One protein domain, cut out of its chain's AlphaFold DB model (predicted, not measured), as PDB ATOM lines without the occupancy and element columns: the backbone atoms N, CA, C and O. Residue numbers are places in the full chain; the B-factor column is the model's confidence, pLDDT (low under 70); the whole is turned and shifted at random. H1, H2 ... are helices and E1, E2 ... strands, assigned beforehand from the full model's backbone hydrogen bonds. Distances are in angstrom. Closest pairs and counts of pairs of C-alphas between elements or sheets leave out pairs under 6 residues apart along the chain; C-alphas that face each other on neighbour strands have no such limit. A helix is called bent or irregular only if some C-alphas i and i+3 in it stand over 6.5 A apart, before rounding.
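AT A GLANCE: This is residues 25 to 123 of the 152 residues of the protein "Pilus assembly protein" of Nocardioides sp. GY 10113 (UniProt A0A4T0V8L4). One very long helix, H1, makes the length of this model; its first part sticks out as a bare arm, residues 25 to 51, and its last part is built into a small compact head. In that head H2 folds back along the end of H1 as a helical hairpin, and the strand hairpin of E1 and E2 packs over this pair of helices, E2 next to H1 and E1 next to H2. The printed part has 99 residues with two named helices and two named strands, in the order H1, H2, E1, E2; the two strands form an antiparallel sheet, E1 - E2, and the class is mostly helix. The whole is extended, with a radius of gyration of the C-alphas of 20.7 A and spans of 74 by 27 by 21 A.

IN THESE COORDINATES: Find C-alpha 25 at (-46.476, 36.048, 3.258), where H1, residues 25 to 70, begins. By its hydrogen bonds it was assigned as one helix, but it is bent: C-alphas 32 and 35 are 6.5 A apart. Its arms are H1a, residues 25 to 32, and H1b, residues 35 to 70, which runs 53.0 A to C-alpha 70 at (8.144, 30.341, 43.352). Next look for H2, residues 77 to 92, 23.6 A long and irregular, with C-alphas 88 and 91 7.4 A apart. E1, residues 101 to 106, measures 16.1 A, and E2, residues 117 to 122, 16.6 A, ending at C-alpha 122 at (-6.207, 44.778, 27.874).

HOW THE PARTS SIT: Start at the helical hairpin of H1b and H2: they touch, H1b with its residues 53 to 68 alone, and the closest C-alphas, those of Gly 64 and Ser 81, are 4.1 A apart. They run opposite ways at a shallow tilt of 25 degrees. H1a stands to H1b at a tilt of 38 degrees, only just steep, and is apart from H2, E1 and E2. Now look to the strands: the closest C-alphas of H1b and E2, those of Ala 61 and Val 120, are 5.6 A apart, and those of H2 and E1, Gln 78 and Phe 105, are 6.8 A apart. H1b and E1 are near each other, with 7 pairs of C-alphas within 10 A. E1 and E2 are an antiparallel hairpin with 168 degrees between their directions; N 102 and O 121, at 2.8 A, and N 119 and O 104, at 2.9 A, are within hydrogen-bond range. In H1a and H1b every O i to N i+4 pair is within that range; in H2 10 of 12 are.

THE WHOLE: The C-alphas farthest apart, those of Ala 25 and Asp 73, are 73.8 A apart. Without residues 25 to 51, which stand free, the body of 72 residues spans 33 by 20 by 19 A. The printed part has no cut, and its three links, H1 to H2, H2 to E1 and E1 to E2, are short. The mean pLDDT of the printed part is 85.6; look at residues 107, 108 and 113 for values under 70.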
ATOM      1  N   ALA A  25     -46.226  35.494   1.926       77.19
ATOM      2  CA  ALA A  25     -46.476  36.048   3.258       77.19
ATOM      3  C   ALA A  25     -45.461  35.535   4.294       77.19
ATOM      4  O   ALA A  25     -44.817  36.340   4.954       77.19
ATOM      5  N   ALA A  26     -45.207  34.221   4.325       77.69
ATOM      6  CA  ALA A  26     -44.217  33.621   5.224       77.69
ATOM      7  C   ALA A  26     -42.781  34.138   4.982       77.69
ATOM      8  O   ALA A  26     -42.005  34.288   5.919       77.69
ATOM      9  N   ALA A  27     -42.420  34.449   3.729       82.62
ATOM     10  CA  ALA A  27     -41.112  35.027   3.410       82.62
ATOM     11  C   ALA A  27     -40.972  36.466   3.939       82.62
ATOM     12  O   ALA A  27     -39.892  36.857   4.374       82.62
ATOM     13  N   VAL A  28     -42.062  37.240   3.933       83.31
ATOM     14  CA  VAL A  28     -42.093  38.606   4.479       83.31
ATOM     15  C   VAL A  28     -42.073  38.586   6.009       83.31
ATOM     16  O   VAL A  28     -41.341  39.363   6.611       83.31
ATOM     17  N   GLU A  29     -42.807  37.669   6.642       85.38
ATOM     18  CA  GLU A  29     -42.776  37.478   8.100       85.38
ATOM     19  C   GLU A  29     -41.368  37.104   8.584       85.38
ATOM     20  O   GLU A  29     -40.857  37.696   9.535       85.38
ATOM     21  N   PHE A  30     -40.693  36.192   7.880       87.56
ATOM     22  CA  PHE A  30     -39.311  35.834   8.189       87.56
ATOM     23  C   PHE A  30     -38.342  37.003   7.974       87.56
ATOM     24  O   PHE A  30     -37.466  37.224   8.807       87.56
ATOM     25  N   ALA A  31     -38.520  37.795   6.913       87.50
ATOM     26  CA  ALA A  31     -37.686  38.968   6.650       87.50
ATOM     27  C   ALA A  31     -37.775  40.038   7.755       87.50
ATOM     28  O   ALA A  31     -36.815  40.782   7.945       87.50
ATOM     29  N   LEU A  32     -38.885  40.101   8.501       88.19
ATOM     30  CA  LEU A  32     -39.042  41.005   9.646       88.19
ATOM     31  C   LEU A  32     -38.385  40.472  10.930       88.19
ATOM     32  O   LEU A  32     -37.865  41.259  11.716       88.19
ATOM     33  N   VAL A  33     -38.372  39.153  11.142       92.06
ATOM     34  CA  VAL A  33     -37.761  38.526  12.334       92.06
ATOM     35  C   VAL A  33     -36.247  38.358  12.180       92.06
ATOM     36  O   VAL A  33     -35.499  38.517  13.146       92.06
ATOM     37  N   LEU A  34     -35.784  38.074  10.962       90.31
ATOM     38  CA  LEU A  34     -34.377  37.870  10.623       90.31
ATOM     39  C   LEU A  34     -33.427  38.967  11.146       90.31
ATOM     40  O   LEU A  34     -32.426  38.594  11.754       90.31
ATOM     41  N   PRO A  35     -33.683  40.283  10.991       83.25
ATOM     42  CA  PRO A  35     -32.773  41.308  11.507       83.25
ATOM     43  C   PRO A  35     -32.615  41.252  13.032       83.25
ATOM     44  O   PRO A  35     -31.502  41.409  13.527       83.25
ATOM     45  N   ILE A  36     -33.687  40.965  13.779       87.81
ATOM     46  CA  ILE A  36     -33.640  40.834  15.246       87.81
ATOM     47  C   ILE A  36     -32.878  39.567  15.641       87.81
ATOM     48  O   ILE A  36     -32.052  39.596  16.553       87.81
ATOM     49  N   LEU A  37     -33.125  38.458  14.939       89.44
ATOM     50  CA  LEU A  37     -32.435  37.194  15.184       89.44
ATOM     51  C   LEU A  37     -30.930  37.325  14.932       89.44
ATOM     52  O   LEU A  37     -30.133  36.899  15.765       89.44
ATOM     53  N   LEU A  38     -30.540  37.947  13.817       85.12
ATOM     54  CA  LEU A  38     -29.139  38.233  13.516       85.12
ATOM     55  C   LEU A  38     -28.533  39.153  14.580       85.12
ATOM     56  O   LEU A  38     -27.418  38.892  15.024       85.12
ATOM     57  N   TYR A  39     -29.281  40.158  15.049       81.31
ATOM     58  CA  TYR A  39     -28.852  41.021  16.150       81.31
ATOM     59  C   TYR A  39     -28.510  40.258  17.423       81.31
ATOM     60  O   TYR A  39     -27.437  40.438  18.001       81.31
ATOM     61  N   LEU A  40     -29.381  39.341  17.816       85.88
ATOM     62  CA  LEU A  40     -29.163  38.521  18.997       85.88
ATOM     63  C   LEU A  40     -27.972  37.570  18.813       85.88
ATOM     64  O   LEU A  40     -27.124  37.478  19.697       85.88
ATOM     65  N   VAL A  41     -27.875  36.890  17.668       87.00
ATOM     66  CA  VAL A  41     -26.805  35.914  17.409       87.00
ATOM     67  C   VAL A  41     -25.430  36.578  17.397       87.00
ATOM     68  O   VAL A  41     -24.535  36.103  18.093       87.00
ATOM     69  N   PHE A  42     -25.258  37.686  16.670       80.31
ATOM     70  CA  PHE A  42     -23.984  38.411  16.662       80.31
ATOM     71  C   PHE A  42     -23.640  38.959  18.050       80.31
ATOM     72  O   PHE A  42     -22.513  38.781  18.500       80.31
ATOM     73  N   GLY A  43     -24.619  39.499  18.787       80.38
ATOM     74  CA  GLY A  43     -24.395  39.957  20.160       80.38
ATOM     75  C   GLY A  43     -23.919  38.847  21.107       80.38
ATOM     76  O   GLY A  43     -23.031  39.073  21.928       80.38
ATOM     77  N   VAL A  44     -24.462  37.631  20.979       85.88
ATOM     78  CA  VAL A  44     -24.023  36.470  21.774       85.88
ATOM     79  C   VAL A  44     -22.617  36.017  21.380       85.88
ATOM     80  O   VAL A  44     -21.825  35.686  22.263       85.88
ATOM     81  N   ILE A  45     -22.288  36.014  20.086       84.38
ATOM     82  CA  ILE A  45     -20.945  35.660  19.602       84.38
ATOM     83  C   ILE A  45     -19.913  36.658  20.141       84.38
ATOM     84  O   ILE A  45     -18.919  36.238  20.738       84.38
ATOM     85  N   ASP A  46     -20.180  37.957  20.004       78.81
ATOM     86  CA  ASP A  46     -19.279  39.016  20.464       78.81
ATOM     87  C   ASP A  46     -19.049  38.929  21.975       78.81
ATOM     88  O   ASP A  46     -17.909  38.962  22.454       78.81
ATOM     89  N   PHE A  47     -20.130  38.743  22.735       80.75
ATOM     90  CA  PHE A  47     -20.051  38.564  24.178       80.75
ATOM     91  C   PHE A  47     -19.269  37.300  24.563       80.75
ATOM     92  O   PHE A  47     -18.441  37.343  25.475       80.75
ATOM     93  N   GLY A  48     -19.489  36.187  23.860       85.56
ATOM     94  CA  GLY A  48     -18.792  34.925  24.103       85.56
ATOM     95  C   GLY A  48     -17.282  35.040  23.895       85.56
ATOM     96  O   GLY A  48     -16.506  34.613  24.753       85.56
ATOM     97  N   VAL A  49     -16.855  35.682  22.805       83.56
ATOM     98  CA  VAL A  49     -15.432  35.930  22.519       83.56
ATOM     99  C   VAL A  49     -14.812  36.844  23.578       83.56
ATOM    100  O   VAL A  49     -13.735  36.544  24.101       83.56
ATOM    101  N   ALA A  50     -15.497  37.932  23.947       81.75
ATOM    102  CA  ALA A  50     -15.015  38.851  24.976       81.75
ATOM    103  C   ALA A  50     -14.863  38.162  26.344       81.75
ATOM    104  O   ALA A  50     -13.855  38.353  27.029       81.75
ATOM    105  N   LEU A  51     -15.836  37.338  26.742       85.56
ATOM    106  CA  LEU A  51     -15.787  36.599  28.002       85.56
ATOM    107  C   LEU A  51     -14.662  35.556  28.009       85.56
ATOM    108  O   LEU A  51     -13.911  35.486  28.984       85.56
ATOM    109  N   SER A  52     -14.510  34.803  26.916       87.94
ATOM    110  CA  SER A  52     -13.441  33.811  26.773       87.94
ATOM    111  C   SER A  52     -12.066  34.453  26.941       87.94
ATOM    112  O   SER A  52     -11.233  33.950  27.693       87.94
ATOM    113  N   PHE A  53     -11.826  35.595  26.295       87.00
ATOM    114  CA  PHE A  53     -10.542  36.285  26.404       87.00
ATOM    115  C   PHE A  53     -10.293  36.841  27.811       87.00
ATOM    116  O   PHE A  53      -9.176  36.760  28.319       87.00
ATOM    117  N   ARG A  54     -11.325  37.348  28.496       85.81
ATOM    118  CA  ARG A  54     -11.194  37.795  29.896       85.81
ATOM    119  C   ARG A  54     -10.797  36.671  30.837       85.81
ATOM    120  O   ARG A  54      -9.998  36.902  31.746       85.81
ATOM    121  N   GLN A  55     -11.333  35.470  30.626       90.44
ATOM    122  CA  GLN A  55     -10.899  34.291  31.371       90.44
ATOM    123  C   GLN A  55      -9.431  33.974  31.088       90.44
ATOM    124  O   GLN A  55      -8.678  33.795  32.043       90.44
ATOM    125  N   SER A  56      -9.001  34.006  29.823       90.50
ATOM    126  CA  SER A  56      -7.593  33.797  29.460       90.50
ATOM    127  C   SER A  56      -6.658  34.819  30.114       90.50
ATOM    128  O   SER A  56      -5.649  34.430  30.693       90.50
ATOM    129  N   VAL A  57      -7.006  36.111  30.107       89.19
ATOM    130  CA  VAL A  57      -6.208  37.170  30.757       89.19
ATOM    131  C   VAL A  57      -6.137  36.976  32.272       89.19
ATOM    132  O   VAL A  57      -5.065  37.089  32.864       89.19
ATOM    133  N   SER A  58      -7.263  36.641  32.906       90.56
ATOM    134  CA  SER A  58      -7.313  36.409  34.357       90.56
ATOM    135  C   SER A  58      -6.481  35.192  34.761       90.56
ATOM    136  O   SER A  58      -5.757  35.227  35.756       90.56
ATOM    137  N   GLN A  59      -6.556  34.121  33.969       91.81
ATOM    138  CA  GLN A  59      -5.741  32.927  34.154       91.81
ATOM    139  C   GLN A  59      -4.253  33.236  33.963       91.81
ATOM    140  O   GLN A  59      -3.442  32.809  34.781       91.81
ATOM    141  N   ALA A  60      -3.898  34.013  32.940       91.06
ATOM    142  CA  ALA A  60      -2.518  34.399  32.681       91.06
ATOM    143  C   ALA A  60      -1.921  35.228  33.826       91.06
ATOM    144  O   ALA A  60      -0.805  34.954  34.261       91.06
ATOM    145  N   ALA A  61      -2.680  36.176  34.386       89.94
ATOM    146  CA  ALA A  61      -2.253  36.936  35.560       89.94
ATOM    147  C   ALA A  61      -2.011  36.032  36.783       89.94
ATOM    148  O   ALA A  61      -1.023  36.204  37.498       89.94
ATOM    149  N   ALA A  62      -2.888  35.049  37.014       90.69
ATOM    150  CA  ALA A  62      -2.724  34.089  38.103       90.69
ATOM    151  C   ALA A  62      -1.481  33.204  37.913       90.69
ATOM    152  O   ALA A  62      -0.767  32.943  38.881       90.69
ATOM    153  N   GLU A  63      -1.201  32.775  36.683       92.31
ATOM    154  CA  GLU A  63      -0.023  31.964  36.370       92.31
ATOM    155  C   GLU A  63       1.275  32.775  36.499       92.31
ATOM    156  O   GLU A  63       2.221  32.320  37.141       92.31
ATOM    157  N   GLY A  64       1.285  34.024  36.022       90.00
ATOM    158  CA  GLY A  64       2.401  34.953  36.227       90.00
ATOM    159  C   GLY A  64       2.700  35.209  37.703       90.00
ATOM    160  O   GLY A  64       3.858  35.197  38.120       90.00
ATOM    161  N   ALA A  65       1.664  35.374  38.526       89.44
ATOM    162  CA  ALA A  65       1.833  35.547  39.967       89.44
ATOM    163  C   ALA A  65       2.356  34.281  40.667       89.44
ATOM    164  O   ALA A  65       3.154  34.386  41.598       89.44
ATOM    165  N   ARG A  66       1.947  33.085  40.225       89.56
ATOM    166  CA  ARG A  66       2.487  31.815  40.741       89.56
ATOM    167  C   ARG A  66       3.956  31.641  40.384       89.56
ATOM    168  O   ARG A  66       4.743  31.307  41.266       89.56
ATOM    169  N   ALA A  67       4.327  31.913  39.135       90.62
ATOM    170  CA  ALA A  67       5.720  31.887  38.701       90.62
ATOM    171  C   ALA A  67       6.570  32.872  39.523       90.62
ATOM    172  O   ALA A  67       7.615  32.499  40.055       90.62
ATOM    173  N   ALA A  68       6.061  34.090  39.742       87.94
ATOM    174  CA  ALA A  68       6.731  35.084  40.576       87.94
ATOM    175  C   ALA A  68       6.897  34.637  42.042       87.94
ATOM    176  O   ALA A  68       7.911  34.947  42.664       87.94
ATOM    177  N   ALA A  69       5.917  33.915  42.598       87.44
ATOM    178  CA  ALA A  69       5.937  33.440  43.982       87.44
ATOM    179  C   ALA A  69       6.956  32.319  44.233       87.44
ATOM    180  O   ALA A  69       7.498  32.223  45.331       87.44
ATOM    181  N   VAL A  70       7.199  31.464  43.237       89.88
ATOM    182  CA  VAL A  70       8.144  30.341  43.352       89.88
ATOM    183  C   VAL A  70       9.579  30.778  43.038       89.88
ATOM    184  O   VAL A  70      10.528  30.151  43.511       89.88
ATOM    185  N   GLN A  71       9.760  31.865  42.280       88.94
ATOM    186  CA  GLN A  71      11.085  32.340  41.899       88.94
ATOM    187  C   GLN A  71      11.819  33.026  43.068       88.94
ATOM    188  O   GLN A  71      11.467  34.116  43.544       88.94
ATOM    189  N   VAL A  72      12.895  32.366  43.500       84.62
ATOM    190  CA  VAL A  72      13.778  32.763  44.600       84.62
ATOM    191  C   VAL A  72      14.648  33.956  44.206       84.62
ATOM    192  O   VAL A  72      14.826  34.865  45.017       84.62
ATOM    193  N   ASP A  73      15.142  33.991  42.967       86.56
ATOM    194  CA  ASP A  73      15.988  35.074  42.470       86.56
ATOM    195  C   ASP A  73      15.140  36.300  42.076       86.56
ATOM    196  O   ASP A  73      14.366  36.240  41.115       86.56
ATOM    197  N   PRO A  74      15.270  37.447  42.772       81.44
ATOM    198  CA  PRO A  74      14.516  38.650  42.438       81.44
ATOM    199  C   PRO A  74      14.794  39.195  41.037       81.44
ATOM    200  O   PRO A  74      13.922  39.860  40.484       81.44
ATOM    201  N   SER A  75      15.981  38.932  40.482       85.38
ATOM    202  CA  SER A  75      16.370  39.421  39.158       85.38
ATOM    203  C   SER A  75      15.677  38.665  38.022       85.38
ATOM    204  O   SER A  75      15.372  39.270  37.002       85.38
ATOM    205  N   LEU A  76      15.347  37.385  38.228       88.81
ATOM    206  CA  LEU A  76      14.673  36.532  37.238       88.81
ATOM    207  C   LEU A  76      13.148  36.507  37.399       88.81
ATOM    208  O   LEU A  76      12.422  36.076  36.506       88.81
ATOM    209  N   ARG A  77      12.637  36.984  38.539       88.12
ATOM    210  CA  ARG A  77      11.214  36.907  38.899       88.12
ATOM    211  C   ARG A  77      10.291  37.565  37.881       88.12
ATOM    212  O   ARG A  77       9.207  37.050  37.620       88.12
ATOM    213  N   GLN A  78      10.706  38.705  37.335       89.31
ATOM    214  CA  GLN A  78       9.921  39.407  36.329       89.31
ATOM    215  C   GLN A  78       9.885  38.615  35.019       89.31
ATOM    216  O   GLN A  78       8.796  38.374  34.500       89.31
ATOM    217  N   ASP A  79      11.033  38.147  34.537       90.94
ATOM    218  CA  ASP A  79      11.134  37.412  33.273       90.94
ATOM    219  C   ASP A  79      10.345  36.096  33.314       90.94
ATOM    220  O   ASP A  79       9.547  35.828  32.414       90.94
ATOM    221  N   ASP A  80      10.458  35.330  34.402       91.06
ATOM    222  CA  ASP A  80       9.687  34.094  34.585       91.06
ATOM    223  C   ASP A  80       8.181  34.355  34.678       91.06
ATOM    224  O   ASP A  80       7.373  33.598  34.131       91.06
ATOM    225  N   SER A  81       7.779  35.444  35.344       91.12
ATOM    226  CA  SER A  81       6.365  35.821  35.429       91.12
ATOM    227  C   SER A  81       5.788  36.181  34.061       91.12
ATOM    228  O   SER A  81       4.676  35.759  33.735       91.12
ATOM    229  N   VAL A  82       6.551  36.901  33.233       91.12
ATOM    230  CA  VAL A  82       6.145  37.282  31.878       91.12
ATOM    231  C   VAL A  82       6.106  36.054  30.971       91.12
ATOM    232  O   VAL A  82       5.115  35.866  30.269       91.12
ATOM    233  N   ALA A  83       7.097  35.164  31.045       92.75
ATOM    234  CA  ALA A  83       7.098  33.915  30.284       92.75
ATOM    235  C   ALA A  83       5.883  33.031  30.625       92.75
ATOM    236  O   ALA A  83       5.234  32.473  29.734       92.75
ATOM    237  N   ALA A  84       5.519  32.950  31.907       92.38
ATOM    238  CA  ALA A  84       4.327  32.239  32.355       92.38
ATOM    239  C   ALA A  84       3.035  32.880  31.816       92.38
ATOM    240  O   ALA A  84       2.173  32.169  31.289       92.38
ATOM    241  N   ILE A  85       2.924  34.214  31.862       92.56
ATOM    242  CA  ILE A  85       1.803  34.962  31.265       92.56
ATOM    243  C   ILE A  85       1.691  34.660  29.766       92.56
ATOM    244  O   ILE A  85       0.608  34.331  29.281       92.56
ATOM    245  N   GLU A  86       2.796  34.728  29.026       92.38
ATOM    246  CA  GLU A  86       2.809  34.483  27.581       92.38
ATOM    247  C   GLU A  86       2.426  33.042  27.233       92.38
ATOM    248  O   GLU A  86       1.653  32.817  26.298       92.38
ATOM    249  N   SER A  87       2.877  32.065  28.024       92.75
ATOM    250  CA  SER A  87       2.480  30.667  27.842       92.75
ATOM    251  C   SER A  87       0.966  30.472  28.010       92.75
ATOM    252  O   SER A  87       0.335  29.790  27.196       92.75
ATOM    253  N   ALA A  88       0.362  31.147  28.993       90.88
ATOM    254  CA  ALA A  88      -1.074  31.116  29.244       90.88
ATOM    255  C   ALA A  88      -1.882  31.868  28.169       90.88
ATOM    256  O   ALA A  88      -3.034  31.520  27.900       90.88
ATOM    257  N   LEU A  89      -1.283  32.871  27.520       89.75
ATOM    258  CA  LEU A  89      -1.899  33.648  26.441       89.75
ATOM    259  C   LEU A  89      -1.676  33.063  25.039       89.75
ATOM    260  O   LEU A  89      -2.307  33.539  24.093       89.75
ATOM    261  N   SER A  90      -0.852  32.023  24.887       89.62
ATOM    262  CA  SER A  90      -0.487  31.426  23.590       89.62
ATOM    263  C   SER A  90      -1.688  31.080  22.692       89.62
ATOM    264  O   SER A  90      -1.643  31.304  21.483       89.62
ATOM    265  N   GLY A  91      -2.807  30.632  23.273       86.19
ATOM    266  CA  GLY A  91      -4.046  30.327  22.544       86.19
ATOM    267  C   GLY A  91      -4.834  31.549  22.045       86.19
ATOM    268  O   GLY A  91      -5.761  31.394  21.256       86.19
ATOM    269  N   THR A  92      -4.481  32.758  22.487       84.38
ATOM    270  CA  THR A  92      -5.163  34.017  22.127       84.38
ATOM    271  C   THR A  92      -4.440  34.818  21.041       84.38
ATOM    272  O   THR A  92      -4.989  35.796  20.534       84.38
ATOM    273  N   GLY A  93      -3.203  34.441  20.691       86.88
ATOM    274  CA  GLY A  93      -2.357  35.205  19.765       86.88
ATOM    275  C   GLY A  93      -1.906  36.570  20.306       86.88
ATOM    276  O   GLY A  93      -1.506  37.438  19.528       86.88
ATOM    277  N   LYS A  94      -2.002  36.787  21.623       87.81
ATOM    278  CA  LYS A  94      -1.553  37.999  22.317       87.81
ATOM    279  C   LYS A  94      -0.358  37.689  23.217       87.81
ATOM    280  O   LYS A  94      -0.163  36.558  23.647       87.81
ATOM    281  N   SER A  95       0.417  38.725  23.505       89.62
ATOM    282  CA  SER A  95       1.555  38.700  24.424       89.62
ATOM    283  C   SER A  95       1.630  40.021  25.184       89.62
ATOM    284  O   SER A  95       0.921  40.977  24.851       89.62
ATOM    285  N   CYS A  96       2.521  40.111  26.168       86.94
ATOM    286  CA  CYS A  96       2.724  41.343  26.933       86.94
ATOM    287  C   CYS A  96       3.182  42.538  26.079       86.94
ATOM    288  O   CYS A  96       3.005  43.681  26.489       86.94
ATOM    289  N   SER A  97       3.704  42.272  24.880       86.62
ATOM    290  CA  SER A  97       4.126  43.279  23.898       86.62
ATOM    291  C   SER A  97       3.068  43.568  22.827       86.62
ATOM    292  O   SER A  97       3.317  44.332  21.894       86.62
ATOM    293  N   SER A  98       1.903  42.919  22.893       86.69
ATOM    294  CA  SER A  98       0.846  43.108  21.900       86.69
ATOM    295  C   SER A  98       0.125  44.448  22.083       86.69
ATOM    296  O   SER A  98      -0.035  44.946  23.195       86.69
ATOM    297  N   ALA A  99      -0.331  45.040  20.976       81.62
ATOM    298  CA  ALA A  99      -1.041  46.314  21.010       81.62
ATOM    299  C   ALA A  99      -2.324  46.212  21.858       81.62
ATOM    300  O   ALA A  99      -3.098  45.260  21.709       81.62
ATOM    301  N   GLY A 100      -2.515  47.182  22.756       81.81
ATOM    302  CA  GLY A 100      -3.613  47.207  23.722       81.81
ATOM    303  C   GLY A 100      -3.400  46.345  24.963       81.81
ATOM    304  O   GLY A 100      -4.220  46.416  25.870       81.81
ATOM    305  N   MET A 101      -2.327  45.553  25.049       85.06
ATOM    306  CA  MET A 101      -2.014  44.742  26.225       85.06
ATOM    307  C   MET A 101      -0.943  45.414  27.084       85.06
ATOM    308  O   MET A 101       0.040  45.945  26.579       85.06
ATOM    309  N   THR A 102      -1.137  45.385  28.398       87.31
ATOM    310  CA  THR A 102      -0.186  45.910  29.379       87.31
ATOM    311  C   THR A 102       0.021  44.879  30.478       87.31
ATOM    312  O   THR A 102      -0.913  44.513  31.192       87.31
ATOM    313  N   CYS A 103       1.254  44.394  30.600       89.00
ATOM    314  CA  CYS A 103       1.684  43.554  31.710       89.00
ATOM    315  C   CYS A 103       2.471  44.422  32.690       89.00
ATOM    316  O   CYS A 103       3.524  44.956  32.344       89.00
ATOM    317  N   GLY A 104       1.935  44.605  33.892       84.69
ATOM    318  CA  GLY A 104       2.575  45.355  34.958       84.69
ATOM    319  C   GLY A 104       3.233  44.420  35.959       84.69
ATOM    320  O   GLY A 104       2.635  43.447  36.421       84.69
ATOM    321  N   PHE A 105       4.465  44.757  36.315       83.50
ATOM    322  CA  PHE A 105       5.190  44.133  37.407       83.50
ATOM    323  C   PHE A 105       5.593  45.241  38.376       83.50
ATOM    324  O   PHE A 105       6.452  46.067  38.072       83.50
ATOM    325  N   GLU A 106       4.914  45.306  39.517       81.06
ATOM    326  CA  GLU A 106       5.162  46.325  40.532       81.06
ATOM    327  C   GLU A 106       5.803  45.688  41.764       81.06
ATOM    328  O   GLU A 106       5.355  44.652  42.274       81.06
ATOM    329  N   ALA A 107       6.864  46.342  42.246       66.81
ATOM    330  CA  ALA A 107       7.526  45.978  43.485       66.81
ATOM    331  C   ALA A 107       6.564  46.078  44.679       66.81
ATOM    332  O   ALA A 107       5.594  46.841  44.670       66.81
ATOM    333  N   ALA A 108       6.877  45.302  45.714       69.94
ATOM    334  CA  ALA A 108       6.200  45.256  46.999       69.94
ATOM    335  C   ALA A 108       5.668  46.622  47.476       69.94
ATOM    336  O   ALA A 108       6.463  47.543  47.689       69.94
ATOM    337  N   PRO A 109       4.351  46.777  47.720       71.00
ATOM    338  CA  PRO A 109       3.860  47.948  48.430       71.00
ATOM    339  C   PRO A 109       4.421  47.962  49.861       71.00
ATOM    340  O   PRO A 109       4.665  46.913  50.455       71.00
ATOM    341  N   ALA A 110       4.555  49.149  50.462       71.12
ATOM    342  CA  ALA A 110       5.109  49.315  51.816       71.12
ATOM    343  C   ALA A 110       4.369  48.504  52.905       71.12
ATOM    344  O   ALA A 110       4.926  48.221  53.961       71.12
ATOM    345  N   SER A 111       3.121  48.104  52.645       78.56
ATOM    346  CA  SER A 111       2.309  47.252  53.519       78.56
ATOM    347  C   SER A 111       2.702  45.768  53.500       78.56
ATOM    348  O   SER A 111       2.235  45.009  54.351       78.56
ATOM    349  N   CYS A 112       3.523  45.333  52.543       77.31
ATOM    350  CA  CYS A 112       4.014  43.965  52.442       77.31
ATOM    351  C   CYS A 112       5.339  43.925  51.660       77.31
ATOM    352  O   CYS A 112       5.309  43.761  50.442       77.31
ATOM    353  N   PRO A 113       6.498  44.023  52.339       68.81
ATOM    354  CA  PRO A 113       7.813  44.083  51.691       68.81
ATOM    355  C   PRO A 113       8.206  42.799  50.940       68.81
ATOM    356  O   PRO A 113       9.100  42.840  50.103       68.81
ATOM    357  N   ALA A 114       7.531  41.677  51.210       72.00
ATOM    358  CA  ALA A 114       7.713  40.411  50.497       72.00
ATOM    359  C   ALA A 114       6.710  40.199  49.345       72.00
ATOM    360  O   ALA A 114       6.793  39.185  48.659       72.00
ATOM    361  N   CYS A 115       5.754  41.113  49.129       80.00
ATOM    362  CA  CYS A 115       4.718  40.957  48.107       80.00
ATOM    363  C   CYS A 115       5.196  41.395  46.718       80.00
ATOM    364  O   CYS A 115       6.013  42.295  46.580       80.00
ATOM    365  N   VAL A 116       4.617  40.820  45.669       82.56
ATOM    366  CA  VAL A 116       4.797  41.277  44.284       82.56
ATOM    367  C   VAL A 116       3.424  41.420  43.653       82.56
ATOM    368  O   VAL A 116       2.560  40.559  43.837       82.56
ATOM    369  N   LYS A 117       3.202  42.508  42.915       82.69
ATOM    370  CA  LYS A 117       1.942  42.728  42.208       82.69
ATOM    371  C   LYS A 117       2.156  42.504  40.716       82.69
ATOM    372  O   LYS A 117       2.887  43.246  40.067       82.69
ATOM    373  N   VAL A 118       1.480  41.484  40.197       88.44
ATOM    374  CA  VAL A 118       1.423  41.158  38.770       88.44
ATOM    375  C   VAL A 118       0.066  41.607  38.242       88.44
ATOM    376  O   VAL A 118      -0.971  41.205  38.771       88.44
ATOM    377  N   SER A 119       0.055  42.456  37.221       87.00
ATOM    378  CA  SER A 119      -1.164  42.900  36.546       87.00
ATOM    379  C   SER A 119      -1.093  42.579  35.059       87.00
ATOM    380  O   SER A 119      -0.054  42.728  34.426       87.00
ATOM    381  N   VAL A 120      -2.212  42.142  34.488       88.44
ATOM    382  CA  VAL A 120      -2.372  41.973  33.043       88.44
ATOM    383  C   VAL A 120      -3.663  42.680  32.666       88.44
ATOM    384  O   VAL A 120      -4.727  42.348  33.189       88.44
ATOM    385  N   SER A 121      -3.571  43.689  31.808       85.69
ATOM    386  CA  SER A 121      -4.711  44.498  31.381       85.69
ATOM    387  C   SER A 121      -4.760  44.586  29.859       85.69
ATOM    388  O   SER A 121      -3.723  44.577  29.195       85.69
ATOM    389  N   TYR A 122      -5.971  44.652  29.307       85.56
ATOM    390  CA  TYR A 122      -6.207  44.778  27.874       85.56
ATOM    391  C   TYR A 122      -7.223  45.887  27.590       85.56
ATOM    392  O   TYR A 122      -8.348  45.842  28.100       85.56
ATOM    393  N   ASP A 123      -6.834  46.866  26.775       80.75
ATOM    394  CA  ASP A 123      -7.696  47.968  26.359       80.75
ATOM    395  C   ASP A 123      -8.602  47.536  25.200       80.75
ATOM    396  O   ASP A 123      -8.246  47.548  24.021       80.75
TER     397      ASP A 123